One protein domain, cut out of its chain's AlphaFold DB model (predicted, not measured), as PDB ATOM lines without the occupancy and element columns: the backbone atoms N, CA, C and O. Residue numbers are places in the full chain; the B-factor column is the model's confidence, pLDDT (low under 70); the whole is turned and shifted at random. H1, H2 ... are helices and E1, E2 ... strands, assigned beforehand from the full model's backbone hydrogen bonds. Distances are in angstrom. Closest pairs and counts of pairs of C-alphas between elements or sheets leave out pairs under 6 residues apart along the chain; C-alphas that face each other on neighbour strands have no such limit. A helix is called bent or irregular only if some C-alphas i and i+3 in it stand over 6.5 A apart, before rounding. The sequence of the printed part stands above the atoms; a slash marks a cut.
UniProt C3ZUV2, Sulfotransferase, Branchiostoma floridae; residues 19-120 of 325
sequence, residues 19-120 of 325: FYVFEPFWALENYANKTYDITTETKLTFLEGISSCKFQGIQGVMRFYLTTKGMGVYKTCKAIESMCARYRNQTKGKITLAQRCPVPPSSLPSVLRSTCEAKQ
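Overview. This is residues 19 to 120 of the 325 residues of the protein "Sulfotransferase" of Branchiostoma floridae (UniProt C3ZUV2). Look for a cluster of short helices set at steep angles to one another, with H3 near its middle, H1 crossing H3, H6 making a corner with H3 where both helices begin, and H2 and H5 as wings toward opposite ends of the longest axis. From the end of H5 a long loop, residues 91 to 107, swings away and comes back to H6, while the short strand E1 runs past H4, H5 and H6. The printed part has 102 residues with one named strand and six named helices, in the order E1, H1, H2, H3, H4, H5, H6, and its class is mostly helix. It is compact, with a radius of gyration of the C-alphas of 13.1 A and spans of 41 by 33 by 25 A.

Arrangement. Start at the longest helix, H5, residues 78 to 90. With residues 79 to 83 alone it touches H6, residues 108 to 117, where the closest C-alphas, of Ala 79 and Thr 115, are 7.1 A apart; the two run opposite ways at a steep tilt of 46 degrees. With residues 80 to 81 alone H5 only just touches H4, residues 73 to 76, and only at the corner, with 3 pairs of C-alphas within 8 A, the closest Lys 75 and Glu 81 at 5.1 A. H6 only just touches H3, residues 59 to 67, with 3 such pairs, the closest Gln 59 and Pro 109 at 6.0 A, about perpendicular at 83 degrees. H3 touches H1, residues 24 to 34, about perpendicular at 84 degrees, closest at the C-alphas of Ala 27 and Tyr 65, 5.3 A apart. H2, residues 40 to 51, touches no helix but is near H3 and H6. E1, residues 19 to 22, pairs with no named strand; its C-alpha 19 is 5.5 A from that of Cys 116. In H2, H3 and H6 every O i to N i+4 pair is within hydrogen-bond range, against 4 of 7 in H1 and 8 of 9 in H5; H4 is too short for such a pair.

Along the chain. Find C-alpha 19 at (246.027, 353.454, 221.253), where E1 begins. H1 is irregular, with C-alphas 29 and 32 8.8 A apart. H2 measures 16.2 A from first to last C-alpha. H5 runs 18.7 A from C-alpha 78 at (250.796, 358.332, 225.408), and H6 ends at C-alpha 117, (247.564, 350.307, 213.673).

Size, cuts and confidence. The two C-alphas farthest apart, of Thr 40 and Lys 92, are 41.3 A apart. The printed part has no cut, and H5 to H6 is a long link of 17 residues. Mean pLDDT of the printed part is 88.5; look for values under 70 at residues 35, 70 to 73, 95 and 98.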
ATOM      1  N   PHE A  19     246.446 352.184 221.838       98.25
ATOM      2  CA  PHE A  19     246.027 353.454 221.253       98.25
ATOM      3  C   PHE A  19     244.889 354.037 222.103       98.25
ATOM      4  O   PHE A  19     243.721 353.691 221.949       98.25
ATOM      5  N   TYR A  20     245.236 354.880 223.078       97.75
ATOM      6  CA  TYR A  20     244.267 355.445 224.020       97.75
ATOM      7  C   TYR A  20     243.768 356.824 223.583       97.75
ATOM      8  O   TYR A  20     244.574 357.683 223.218       97.75
ATOM      9  N   VAL A  21     242.458 357.062 223.692       96.25
ATOM     10  CA  VAL A  21     241.828 358.360 223.416       96.25
ATOM     11  C   VAL A  21     240.967 358.803 224.600       96.25
ATOM     12  O   VAL A  21     239.970 358.170 224.959       96.25
ATOM     13  N   PHE A  22     241.343 359.928 225.211       94.31
ATOM     14  CA  PHE A  22     240.635 360.500 226.356       94.31
ATOM     15  C   PHE A  22     239.547 361.483 225.914       94.31
ATOM     16  O   PHE A  22     239.855 362.513 225.313       94.31
ATOM     17  N   GLU A  23     238.300 361.206 226.300       91.56
ATOM     18  CA  GLU A  23     237.104 362.043 226.105       91.56
ATOM     19  C   GLU A  23     236.952 362.589 224.671       91.56
ATOM     20  O   GLU A  23     236.802 363.804 224.499       91.56
ATOM     21  N   PRO A  24     236.962 361.731 223.630       90.81
ATOM     22  CA  PRO A  24     236.882 362.188 222.240       90.81
ATOM     23  C   PRO A  24     235.625 363.027 221.962       90.81
ATOM     24  O   PRO A  24     235.696 364.034 221.261       90.81
ATOM     25  N   PHE A  25     234.487 362.702 222.585       90.00
ATOM     26  CA  PHE A  25     233.256 363.478 222.414       90.00
ATOM     27  C   PHE A  25     233.308 364.892 222.966       90.00
ATOM     28  O   PHE A  25     232.536 365.723 222.512       90.00
ATOM     29  N   TRP A  26     234.232 365.220 223.869       88.38
ATOM     30  CA  TRP A  26     234.408 366.623 224.223       88.38
ATOM     31  C   TRP A  26     234.891 367.437 223.020       88.38
ATOM     32  O   TRP A  26     234.442 368.566 222.833       88.38
ATOM     33  N   ALA A  27     235.791 366.882 222.197       88.12
ATOM     34  CA  ALA A  27     236.216 367.569 220.983       88.12
ATOM     35  C   ALA A  27     235.065 367.684 219.994       88.12
ATOM     36  O   ALA A  27     234.905 368.753 219.425       88.12
ATOM     37  N   LEU A  28     234.243 366.642 219.860       87.81
ATOM     38  CA  LEU A  28     233.047 366.684 219.023       87.81
ATOM     39  C   LEU A  28     232.066 367.782 219.485       87.81
ATOM     40  O   LEU A  28     231.689 368.633 218.692       87.81
ATOM     41  N   GLU A  29     231.766 367.843 220.788       86.62
ATOM     42  CA  GLU A  29     230.903 368.846 221.449       86.62
ATOM     43  C   GLU A  29     231.386 370.291 221.347       86.62
ATOM     44  O   GLU A  29     230.592 371.215 221.499       86.62
ATOM     45  N   ASN A  30     232.685 370.502 221.152       85.62
ATOM     46  CA  ASN A  30     233.283 371.837 221.121       85.62
ATOM     47  C   ASN A  30     233.871 372.190 219.751       85.62
ATOM     48  O   ASN A  30     234.441 373.272 219.595       85.62
ATOM     49  N   TYR A  31     233.742 371.297 218.771       85.12
ATOM     50  CA  TYR A  31     234.155 371.548 217.401       85.12
ATOM     51  C   TYR A  31     233.269 372.632 216.770       85.12
ATOM     52  O   TYR A  31     232.107 372.792 217.142       85.12
ATOM     53  N   ALA A  32     233.841 373.407 215.842       79.12
ATOM     54  CA  ALA A  32     233.149 374.469 215.106       79.12
ATOM     55  C   ALA A  32     232.326 375.426 215.999       79.12
ATOM     56  O   ALA A  32     231.177 375.722 215.713       79.12
ATOM     57  N   ASN A  33     232.887 375.899 217.118       74.00
ATOM     58  CA  ASN A  33     232.202 376.812 218.048       74.00
ATOM     59  C   ASN A  33     230.835 376.311 218.558       74.00
ATOM     60  O   ASN A  33     229.982 377.122 218.911       74.00
ATOM     61  N   LYS A  34     230.640 374.985 218.648       73.50
ATOM     62  CA  LYS A  34     229.380 374.351 219.082       73.50
ATOM     63  C   LYS A  34     228.192 374.606 218.146       73.50
ATOM     64  O   LYS A  34     227.054 374.417 218.559       73.50
ATOM     65  N   THR A  35     228.437 375.037 216.909       64.81
ATOM     66  CA  THR A  35     227.381 375.205 215.896       64.81
ATOM     67  C   THR A  35     227.116 373.922 215.108       64.81
ATOM     68  O   THR A  35     226.217 373.886 214.277       64.81
ATOM     69  N   TYR A  36     227.911 372.876 215.350       72.50
ATOM     70  CA  TYR A  36     227.767 371.577 214.713       72.50
ATOM     71  C   TYR A  36     226.669 370.762 215.403       72.50
ATOM     72  O   TYR A  36     226.712 370.606 216.625       72.50
ATOM     73  N   ASP A  37     225.717 370.230 214.633       71.25
ATOM     74  CA  ASP A  37     224.698 369.330 215.172       71.25
ATOM     75  C   ASP A  37     225.307 367.950 215.452       71.25
ATOM     76  O   ASP A  37     225.913 367.314 214.586       71.25
ATOM     77  N   ILE A  38     225.194 367.494 216.697       81.19
ATOM     78  CA  ILE A  38     225.826 366.256 217.157       81.19
ATOM     79  C   ILE A  38     224.750 365.194 217.264       81.19
ATOM     80  O   ILE A  38     224.222 364.904 218.340       81.19
ATOM     81  N   THR A  39     224.467 364.596 216.116       87.19
ATOM     82  CA  THR A  39     223.555 363.466 215.996       87.19
ATOM     83  C   THR A  39     224.182 362.182 216.552       87.19
ATOM     84  O   THR A  39     225.399 362.068 216.756       87.19
ATOM     85  N   THR A  40     223.338 361.178 216.792       87.12
ATOM     86  CA  THR A  40     223.772 359.817 217.140       87.12
ATOM     87  C   THR A  40     224.684 359.225 216.063       87.12
ATOM     88  O   THR A  40     225.700 358.620 216.394       87.12
ATOM     89  N   GLU A  41     224.374 359.467 214.788       88.69
ATOM     90  CA  GLU A  41     225.170 359.021 213.641       88.69
ATOM     91  C   GLU A  41     226.582 359.619 213.661       88.69
ATOM     92  O   GLU A  41     227.565 358.891 213.566       88.69
ATOM     93  N   THR A  42     226.716 360.923 213.916       89.50
ATOM     94  CA  THR A  42     228.032 361.563 214.054       89.50
ATOM     95  C   THR A  42     228.850 360.928 215.182       89.50
ATOM     96  O   THR A  42     230.053 360.692 215.029       89.50
ATOM     97  N   LYS A  43     228.223 360.634 216.331       91.25
ATOM     98  CA  LYS A  43     228.904 359.968 217.454       91.25
ATOM     99  C   LYS A  43     229.364 358.559 217.080       91.25
ATOM    100  O   LYS A  43     230.481 358.189 217.440       91.25
ATOM    101  N   LEU A  44     228.523 357.809 216.369       92.12
ATOM    102  CA  LEU A  44     228.817 356.469 215.867       92.12
ATOM    103  C   LEU A  44     229.988 356.478 214.887       92.12
ATOM    104  O   LEU A  44     230.996 355.840 215.170       92.12
ATOM    105  N   THR A  45     229.917 357.287 213.829       92.44
ATOM    106  CA  THR A  45     230.994 357.450 212.838       92.44
ATOM    107  C   THR A  45     232.314 357.831 213.504       92.44
ATOM    108  O   THR A  45     233.380 357.330 213.144       92.44
ATOM    109  N   PHE A  46     232.268 358.694 214.523       93.56
ATOM    110  CA  PHE A  46     233.468 359.089 215.251       93.56
ATOM    111  C   PHE A  46     234.057 357.956 216.100       93.56
ATOM    112  O   PHE A  46     235.277 357.780 216.123       93.56
ATOM    113  N   LEU A  47     233.216 357.179 216.791       95.00
ATOM    114  CA  LEU A  47     233.665 356.022 217.565       95.00
ATOM    115  C   LEU A  47     234.187 354.905 216.670       95.00
ATOM    116  O   LEU A  47     235.247 354.364 216.972       95.00
ATOM    117  N   GLU A  48     233.484 354.585 215.588       95.38
ATOM    118  CA  GLU A  48     233.909 353.577 214.620       95.38
ATOM    119  C   GLU A  48     235.248 353.970 213.996       95.38
ATOM    120  O   GLU A  48     236.193 353.186 214.019       95.38
ATOM    121  N   GLY A  49     235.384 355.219 213.537       96.25
ATOM    122  CA  GLY A  49     236.624 355.709 212.943       96.25
ATOM    123  C   GLY A  49     237.825 355.607 213.888       96.25
ATOM    124  O   GLY A  49     238.897 355.156 213.487       96.25
ATOM    125  N   ILE A  50     237.658 355.960 215.167       96.88
ATOM    126  CA  ILE A  50     238.730 355.807 216.165       96.88
ATOM    127  C   ILE A  50     239.003 354.326 216.461       96.88
ATOM    128  O   ILE A  50     240.165 353.929 216.520       96.88
ATOM    129  N   SER A  51     237.956 353.523 216.660       96.62
ATOM    130  CA  SER A  51     238.077 352.117 217.076       96.62
ATOM    131  C   SER A  51     238.705 351.248 215.986       96.62
ATOM    132  O   SER A  51     239.532 350.397 216.297       96.62
ATOM    133  N   SER A  52     238.394 351.541 214.723       95.69
ATOM    134  CA  SER A  52     238.879 350.829 213.536       95.69
ATOM    135  C   SER A  52     240.105 351.488 212.885       95.69
ATOM    136  O   SER A  52     240.455 351.153 211.757       95.69
ATOM    137  N   CYS A  53     240.738 352.472 213.539       97.06
ATOM    138  CA  CYS A  53     241.867 353.247 213.003       97.06
ATOM    139  C   CYS A  53     241.601 353.945 211.640       97.06
ATOM    140  O   CYS A  53     242.536 354.278 210.903       97.06
ATOM    141  N   LYS A  54     240.333 354.218 211.303       96.69
ATOM    142  CA  LYS A  54     239.882 354.892 210.074       96.69
ATOM    143  C   LYS A  54     239.626 356.378 210.350       96.69
ATOM    144  O   LYS A  54     238.540 356.786 210.743       96.69
ATOM    145  N   PHE A  55     240.639 357.214 210.117       97.00
ATOM    146  CA  PHE A  55     240.572 358.652 210.434       97.00
ATOM    147  C   PHE A  55     240.082 359.550 209.288       97.00
ATOM    148  O   PHE A  55     239.943 360.761 209.476       97.00
ATOM    149  N   GLN A  56     239.823 358.979 208.109       94.88
ATOM    150  CA  GLN A  56     239.202 359.695 206.996       94.88
ATOM    151  C   GLN A  56     237.738 360.018 207.340       94.88
ATOM    152  O   GLN A  56     237.037 359.192 207.908       94.88
ATOM    153  N   GLY A  57     237.283 361.232 207.033       91.25
ATOM    154  CA  GLY A  57     235.960 361.747 207.410       91.25
ATOM    155  C   GLY A  57     235.920 362.405 208.797       91.25
ATOM    156  O   GLY A  57     235.171 363.357 208.999       91.25
ATOM    157  N   ILE A  58     236.780 361.986 209.733       94.06
ATOM    158  CA  ILE A  58     236.810 362.504 211.115       94.06
ATOM    159  C   ILE A  58     238.023 363.400 211.426       94.06
ATOM    160  O   ILE A  58     238.191 363.892 212.549       94.06
ATOM    161  N   GLN A  59     238.878 363.653 210.435       93.88
ATOM    162  CA  GLN A  59     240.148 364.362 210.595       93.88
ATOM    163  C   GLN A  59     240.002 365.809 211.070       93.88
ATOM    164  O   GLN A  59     240.893 366.311 211.754       93.88
ATOM    165  N   GLY A  60     238.891 366.485 210.756       92.12
ATOM    166  CA  GLY A  60     238.625 367.847 211.231       92.12
ATOM    167  C   GLY A  60     238.500 367.904 212.756       92.12
ATOM    168  O   GLY A  60     239.205 368.670 213.420       92.12
ATOM    169  N   VAL A  61     237.681 367.011 213.318       91.69
ATOM    170  CA  VAL A  61     237.482 366.880 214.770       91.69
ATOM    171  C   VAL A  61     238.765 366.395 215.444       91.69
ATOM    172  O   VAL A  61     239.166 366.948 216.468       91.69
ATOM    173  N   MET A  62     239.472 365.429 214.846       93.44
ATOM    174  CA  MET A  62     240.762 364.968 215.373       93.44
ATOM    175  C   MET A  62     241.822 366.073 215.361       93.44
ATOM    176  O   MET A  62     242.540 366.249 216.342       93.44
ATOM    177  N   ARG A  63     241.895 366.893 214.309       92.31
ATOM    178  CA  ARG A  63     242.803 368.047 214.270       92.31
ATOM    179  C   ARG A  63     242.487 369.034 215.387       92.31
ATOM    180  O   ARG A  63     243.403 369.514 216.058       92.31
ATOM    181  N   PHE A  64     241.207 369.322 215.614       90.38
ATOM    182  CA  PHE A  64     240.780 370.174 216.720       90.38
ATOM    183  C   PHE A  64     241.162 369.572 218.080       90.38
ATOM    184  O   PHE A  64     241.764 370.262 218.904       90.38
ATOM    185  N   TYR A  65     240.915 368.274 218.287       90.88
ATOM    186  CA  TYR A  65     241.301 367.540 219.499       90.88
ATOM    187  C   TYR A  65     242.802 367.669 219.814       90.88
ATOM    188  O   TYR A  65     243.185 367.922 220.959       90.88
ATOM    189  N   LEU A  66     243.656 367.561 218.792       91.94
ATOM    190  CA  LEU A  66     245.117 367.593 218.927       91.94
ATOM    191  C   LEU A  66     245.708 369.003 219.081       91.94
ATOM    192  O   LEU A  66     246.846 369.154 219.530       91.94
ATOM    193  N   THR A  67     244.964 370.045 218.708       88.12
ATOM    194  CA  THR A  67     245.474 371.429 218.684       88.12
ATOM    195  C   THR A  67     244.805 372.353 219.697       88.12
ATOM    196  O   THR A  67     245.374 373.383 220.031       88.12
ATOM    197  N   THR A  68     243.648 372.002 220.258       85.12
ATOM    198  CA  THR A  68     242.905 372.860 221.197       85.12
ATOM    199  C   THR A  68     243.594 373.075 222.559       85.12
ATOM    200  O   THR A  68     244.263 372.193 223.110       85.12
ATOM    201  N   LYS A  69     243.395 374.268 223.155       78.12
ATOM    202  CA  LYS A  69     243.792 374.572 224.550       78.12
ATOM    203  C   LYS A  69     242.773 374.100 225.584       78.12
ATOM    204  O   LYS A  69     243.187 373.817 226.702       78.12
ATOM    205  N   GLY A  70     241.488 374.031 225.219       66.44
ATOM    206  CA  GLY A  70     240.363 373.976 226.169       66.44
ATOM    207  C   GLY A  70     240.327 372.732 227.057       66.44
ATOM    208  O   GLY A  70     239.749 372.765 228.136       66.44
ATOM    209  N   MET A  71     241.003 371.663 226.635       63.00
ATOM    210  CA  MET A  71     241.222 370.487 227.469       63.00
ATOM    211  C   MET A  71     242.661 369.976 227.396       63.00
ATOM    212  O   MET A  71     243.180 369.498 228.394       63.00
ATOM    213  N   GLY A  72     243.361 370.105 226.263       59.62
ATOM    214  CA  GLY A  72     244.775 369.733 226.161       59.62
ATOM    215  C   GLY A  72     245.111 368.285 226.554       59.62
ATOM    216  O   GLY A  72     246.294 367.974 226.697       59.62
ATOM    217  N   VAL A  73     244.096 367.425 226.723       67.69
ATOM    218  CA  VAL A  73     244.211 366.098 227.341       67.69
ATOM    219  C   VAL A  73     244.753 365.058 226.366       67.69
ATOM    220  O   VAL A  73     245.210 364.012 226.804       67.69
ATOM    221  N   TYR A  74     244.853 365.353 225.063       78.06
ATOM    222  CA  TYR A  74     245.597 364.466 224.158       78.06
ATOM    223  C   TYR A  74     247.036 364.239 224.661       78.06
ATOM    224  O   TYR A  74     247.592 363.169 224.451       78.06
ATOM    225  N   LYS A  75     247.626 365.208 225.386       81.19
ATOM    226  CA  LYS A  75     248.957 365.066 225.994       81.19
ATOM    227  C   LYS A  75     249.038 363.940 227.027       81.19
ATOM    228  O   LYS A  75     250.132 363.473 227.318       81.19
ATOM    229  N   THR A  76     247.913 363.522 227.605       84.75
ATOM    230  CA  THR A  76     247.882 362.366 228.507       84.75
ATOM    231  C   THR A  76     247.784 361.057 227.731       84.75
ATOM    232  O   THR A  76     248.129 360.022 228.281       84.75
ATOM    233  N   CYS A  77     247.375 361.078 226.460       94.19
ATOM    234  CA  CYS A  77     247.286 359.901 225.599       94.19
ATOM    235  C   CYS A  77     248.679 359.558 225.052       94.19
ATOM    236  O   CYS A  77     249.164 360.214 224.131       94.19
ATOM    237  N   LYS A  78     249.350 358.545 225.619       95.25
ATOM    238  CA  LYS A  78     250.796 358.332 225.408       95.25
ATOM    239  C   LYS A  78     251.196 358.141 223.944       95.25
ATOM    240  O   LYS A  78     252.172 358.743 223.500       95.25
ATOM    241  N   ALA A  79     250.453 357.324 223.195       96.56
ATOM    242  CA  ALA A  79     250.739 357.056 221.784       96.56
ATOM    243  C   ALA A  79     250.600 358.324 220.922       96.56
ATOM    244  O   ALA A  79     251.495 358.653 220.144       96.56
ATOM    245  N   ILE A  80     249.514 359.073 221.127       95.81
ATOM    246  CA  ILE A  80     249.238 360.328 220.422       95.81
ATOM    247  C   ILE A  80     250.272 361.395 220.788       95.81
ATOM    248  O   ILE A  80     250.797 362.076 219.912       95.81
ATOM    249  N   GLU A  81     250.600 361.546 222.071       94.50
ATOM    250  CA  GLU A  81     251.585 362.534 222.503       94.50
ATOM    251  C   GLU A  81     252.986 362.203 221.984       94.50
ATOM    252  O   GLU A  81     253.684 363.104 221.524       94.50
ATOM    253  N   SER A  82     253.384 360.926 221.981       95.38
ATOM    254  CA  SER A  82     254.643 360.483 221.370       95.38
ATOM    255  C   SER A  82     254.680 360.797 219.871       95.38
ATOM    256  O   SER A  82     255.664 361.351 219.375       95.38
ATOM    257  N   MET A  83     253.584 360.532 219.151       95.81
ATOM    258  CA  MET A  83     253.428 360.922 217.751       95.81
ATOM    259  C   MET A  83     253.603 362.437 217.580       95.81
ATOM    260  O   MET A  83     254.498 362.856 216.850       95.81
ATOM    261  N   CYS A  84     252.826 363.260 218.285       94.19
ATOM    262  CA  CYS A  84     252.909 364.719 218.189       94.19
ATOM    263  C   CYS A  84     254.293 365.265 218.592       94.19
ATOM    264  O   CYS A  84     254.763 366.232 217.994       94.19
ATOM    265  N   ALA A  85     254.963 364.661 219.581       92.94
ATOM    266  CA  ALA A  85     256.295 365.062 220.034       92.94
ATOM    267  C   ALA A  85     257.352 364.928 218.935       92.94
ATOM    268  O   ALA A  85     258.163 365.839 218.772       92.94
ATOM    269  N   ARG A  86     257.306 363.850 218.140       93.44
ATOM    270  CA  ARG A  86     258.221 363.663 216.999       93.44
ATOM    271  C   ARG A  86     258.126 364.820 216.004       93.44
ATOM    272  O   ARG A  86     259.150 365.384 215.636       93.44
ATOM    273  N   TYR A  87     256.909 365.234 215.653       92.94
ATOM    274  CA  TYR A  87     256.685 366.369 214.749       92.94
ATOM    275  C   TYR A  87     257.095 367.710 215.373       92.94
ATOM    276  O   TYR A  87     257.655 368.570 214.693       92.94
ATOM    277  N   ARG A  88     256.870 367.902 216.681       91.12
ATOM    278  CA  ARG A  88     257.332 369.115 217.379       91.12
ATOM    279  C   ARG A  88     258.851 369.247 217.349       91.12
ATOM    280  O   ARG A  88     259.336 370.332 217.062       91.12
ATOM    281  N   ASN A  89     259.583 368.157 217.572       87.88
ATOM    282  CA  ASN A  89     261.049 368.168 217.563       87.88
ATOM    283  C   ASN A  89     261.640 368.477 216.177       87.88
ATOM    284  O   ASN A  89     262.761 368.963 216.083       87.88
ATOM    285  N   GLN A  90     260.884 368.225 215.107       86.88
ATOM    286  CA  GLN A  90     261.266 368.564 213.732       86.88
ATOM    287  C   GLN A  90     260.943 370.023 213.367       86.88
ATOM    288  O   GLN A  90     261.469 370.550 212.388       86.88
ATOM    289  N   THR A  91     260.092 370.698 214.145       81.81
ATOM    290  CA  THR A  91     259.656 372.069 213.866       81.81
ATOM    291  C   THR A  91     260.605 373.072 214.529       81.81
ATOM    292  O   THR A  91     260.720 373.108 215.752       81.81
ATOM    293  N   LYS A  92     261.264 373.936 213.747       76.44
ATOM    294  CA  LYS A  92     262.096 375.032 214.279       76.44
ATOM    295  C   LYS A  92     261.208 376.219 214.709       76.44
ATOM    296  O   LYS A  92     260.399 376.685 213.912       76.44
ATOM    297  N   GLY A  93     261.358 376.731 215.940       71.50
ATOM    298  CA  GLY A  93     260.700 377.968 216.417       71.50
ATOM    299  C   GLY A  93     259.907 377.850 217.733       71.50
ATOM    300  O   GLY A  93     259.846 376.792 218.354       71.50
ATOM    301  N   LYS A  94     259.295 378.961 218.183       70.06
ATOM    302  CA  LYS A  94     258.422 378.997 219.377       70.06
ATOM    303  C   LYS A  94     257.113 378.243 219.107       70.06
ATOM    304  O   LYS A  94     256.443 378.540 218.128       70.06
ATOM    305  N   ILE A  95     256.721 377.331 220.004       69.62
ATOM    306  CA  ILE A  95     255.501 376.513 219.876       69.62
ATOM    307  C   ILE A  95     254.240 377.381 220.037       69.62
ATOM    308  O   ILE A  95     253.876 377.796 221.137       69.62
ATOM    309  N   THR A  96     253.538 377.610 218.933       75.88
ATOM    310  CA  THR A  96     252.186 378.176 218.871       75.88
ATOM    311  C   THR A  96     251.115 377.117 219.152       75.88
ATOM    312  O   THR A  96     251.387 375.919 219.250       75.88
ATOM    313  N   LEU A  97     249.852 377.544 219.256       70.12
ATOM    314  CA  LEU A  97     248.732 376.624 219.451       70.12
ATOM    315  C   LEU A  97     248.604 375.600 218.311       70.12
ATOM    316  O   LEU A  97     248.439 374.408 218.568       70.12
ATOM    317  N   ALA A  98     248.761 376.060 217.068       69.31
ATOM    318  CA  ALA A  98     248.788 375.204 215.886       69.31
ATOM    319  C   ALA A  98     249.952 374.193 215.919       69.31
ATOM    320  O   ALA A  98     249.856 373.122 215.331       69.31
ATOM    321  N   GLN A  99     251.020 374.490 216.668       76.38
ATOM    322  CA  GLN A  99     252.195 373.630 216.828       76.38
ATOM    323  C   GLN A  99     252.126 372.703 218.051       76.38
ATOM    324  O   GLN A  99     253.094 372.004 218.350       76.38
ATOM    325  N   ARG A 100     250.990 372.628 218.762       85.81
ATOM    326  CA  ARG A 100     250.790 371.612 219.815       85.81
ATOM    327  C   ARG A 100     250.915 370.192 219.265       85.81
ATOM    328  O   ARG A 100     251.518 369.339 219.914       85.81
ATOM    329  N   CYS A 101     250.396 369.956 218.068       91.00
ATOM    330  CA  CYS A 101     250.619 368.737 217.308       91.00
ATOM    331  C   CYS A 101     250.795 369.133 215.834       91.00
ATOM    332  O   CYS A 101     249.800 369.229 215.117       91.00
ATOM    333  N   PRO A 102     252.028 369.445 215.390       91.81
ATOM    334  CA  PRO A 102     252.289 370.025 214.074       91.81
ATOM    335  C   PRO A 102     252.326 368.953 212.974       91.81
ATOM    336  O   PRO A 102     253.233 368.919 212.151       91.81
ATOM    337  N   VAL A 103     251.343 368.050 212.974       92.75
ATOM    338  CA  VAL A 103     251.145 367.097 211.878       92.75
ATOM    339  C   VAL A 103     250.472 367.846 210.719       92.75
ATOM    340  O   VAL A 103     249.437 368.484 210.947       92.75
ATOM    341  N   PRO A 104     251.025 367.805 209.491       92.12
ATOM    342  CA  PRO A 104     250.421 368.467 208.341       92.12
ATOM    343  C   PRO A 104     248.976 367.994 208.097       92.12
ATOM    344  O   PRO A 104     248.706 366.796 208.180       92.12
ATOM    345  N   PRO A 105     248.029 368.890 207.764       91.56
ATOM    346  CA  PRO A 105     246.622 368.509 207.608       91.56
ATOM    347  C   PRO A 105     246.378 367.444 206.536       91.56
ATOM    348  O   PRO A 105     245.513 366.593 206.721       91.56
ATOM    349  N   SER A 106     247.153 367.475 205.449       93.00
ATOM    350  CA  SER A 106     247.070 366.510 204.348       93.00
ATOM    351  C   SER A 106     247.537 365.105 204.739       93.00
ATOM    352  O   SER A 106     247.030 364.133 204.189       93.00
ATOM    353  N   SER A 107     248.460 364.976 205.698       95.81
ATOM    354  CA  SER A 107     248.964 363.684 206.181       95.81
ATOM    355  C   SER A 107     248.362 363.252 207.519       95.81
ATOM    356  O   SER A 107     248.600 362.135 207.966       95.81
ATOM    357  N   LEU A 108     247.556 364.093 208.174       96.06
ATOM    358  CA  LEU A 108     246.988 363.784 209.486       96.06
ATOM    359  C   LEU A 108     246.214 362.450 209.531       96.06
ATOM    360  O   LEU A 108     246.462 361.688 210.471       96.06
ATOM    361  N   PRO A 109     245.329 362.118 208.566       97.69
ATOM    362  CA  PRO A 109     244.614 360.843 208.594       97.69
ATOM    363  C   PRO A 109     245.556 359.635 208.542       97.69
ATOM    364  O   PRO A 109     245.405 358.714 209.343       97.69
ATOM    365  N   SER A 110     246.555 359.652 207.652       98.25
ATOM    366  CA  SER A 110     247.505 358.543 207.504       98.25
ATOM    367  C   SER A 110     248.430 358.420 208.712       98.25
ATOM    368  O   SER A 110     248.658 357.321 209.202       98.25
ATOM    369  N   VAL A 111     248.894 359.541 209.267       98.25
ATOM    370  CA  VAL A 111     249.747 359.558 210.463       98.25
ATOM    371  C   VAL A 111     249.011 359.026 211.696       98.25
ATOM    372  O   VAL A 111     249.593 358.264 212.474       98.25
ATOM    373  N   LEU A 112     247.736 359.391 211.877       98.06
ATOM    374  CA  LEU A 112     246.900 358.840 212.947       98.06
ATOM    375  C   LEU A 112     246.646 357.348 212.743       98.06
ATOM    376  O   LEU A 112     246.826 356.579 213.686       98.06
ATOM    377  N   ARG A 113     246.309 356.943 211.512       98.50
ATOM    378  CA  ARG A 113     246.105 355.543 211.134       98.50
ATOM    379  C   ARG A 113     247.329 354.696 211.471       98.50
ATOM    380  O   ARG A 113     247.214 353.791 212.285       98.50
ATOM    381  N   SER A 114     248.512 355.059 210.972       98.50
ATOM    382  CA  SER A 114     249.749 354.318 211.255       98.50
ATOM    383  C   SER A 114     250.116 354.314 212.742       98.50
ATOM    384  O   SER A 114     250.711 353.361 213.230       98.50
ATOM    385  N   THR A 115     249.769 355.367 213.491       98.38
ATOM    386  CA  THR A 115     250.000 355.405 214.947       98.38
ATOM    387  C   THR A 115     249.051 354.472 215.703       98.38
ATOM    388  O   THR A 115     249.456 353.906 216.717       98.38
ATOM    389  N   CYS A 116     247.814 354.332 215.227       98.44
ATOM    390  CA  CYS A 116     246.781 353.461 215.780       98.44
ATOM    391  C   CYS A 116     247.041 351.989 215.433       98.44
ATOM    392  O   CYS A 116     247.138 351.170 216.337       98.44
ATOM    393  N   GLU A 117     247.284 351.670 214.158       97.75
ATOM    394  CA  GLU A 117     247.564 350.307 213.673       97.75
ATOM    395  C   GLU A 117     248.889 349.737 214.214       97.75
ATOM    396  O   GLU A 117     249.057 348.527 214.309       97.75
ATOM    397  N   ALA A 118     249.830 350.589 214.641       98.25
ATOM    398  CA  ALA A 118     251.047 350.160 215.339       98.25
ATOM    399  C   ALA A 118     250.801 349.704 216.797       98.25
ATOM    400  O   ALA A 118     251.757 349.454 217.540       98.25
ATOM    401  N   LYS A 119     249.545 349.676 217.251       98.12
ATOM    402  CA  LYS A 119     249.122 349.268 218.596       98.12
ATOM    403  C   LYS A 119     248.273 348.007 218.507       98.12
ATOM    404  O   LYS A 119     247.658 347.725 217.492       98.12
ATOM    405  N   GLN A 120     248.261 347.242 219.593       97.19
ATOM    406  CA  GLN A 120     247.535 345.976 219.669       97.19
ATOM    407  C   GLN A 120     246.037 346.190 219.898       97.19
ATOM    408  O   GLN A 120     245.233 345.375 219.469       97.19
TER     409      GLN A 120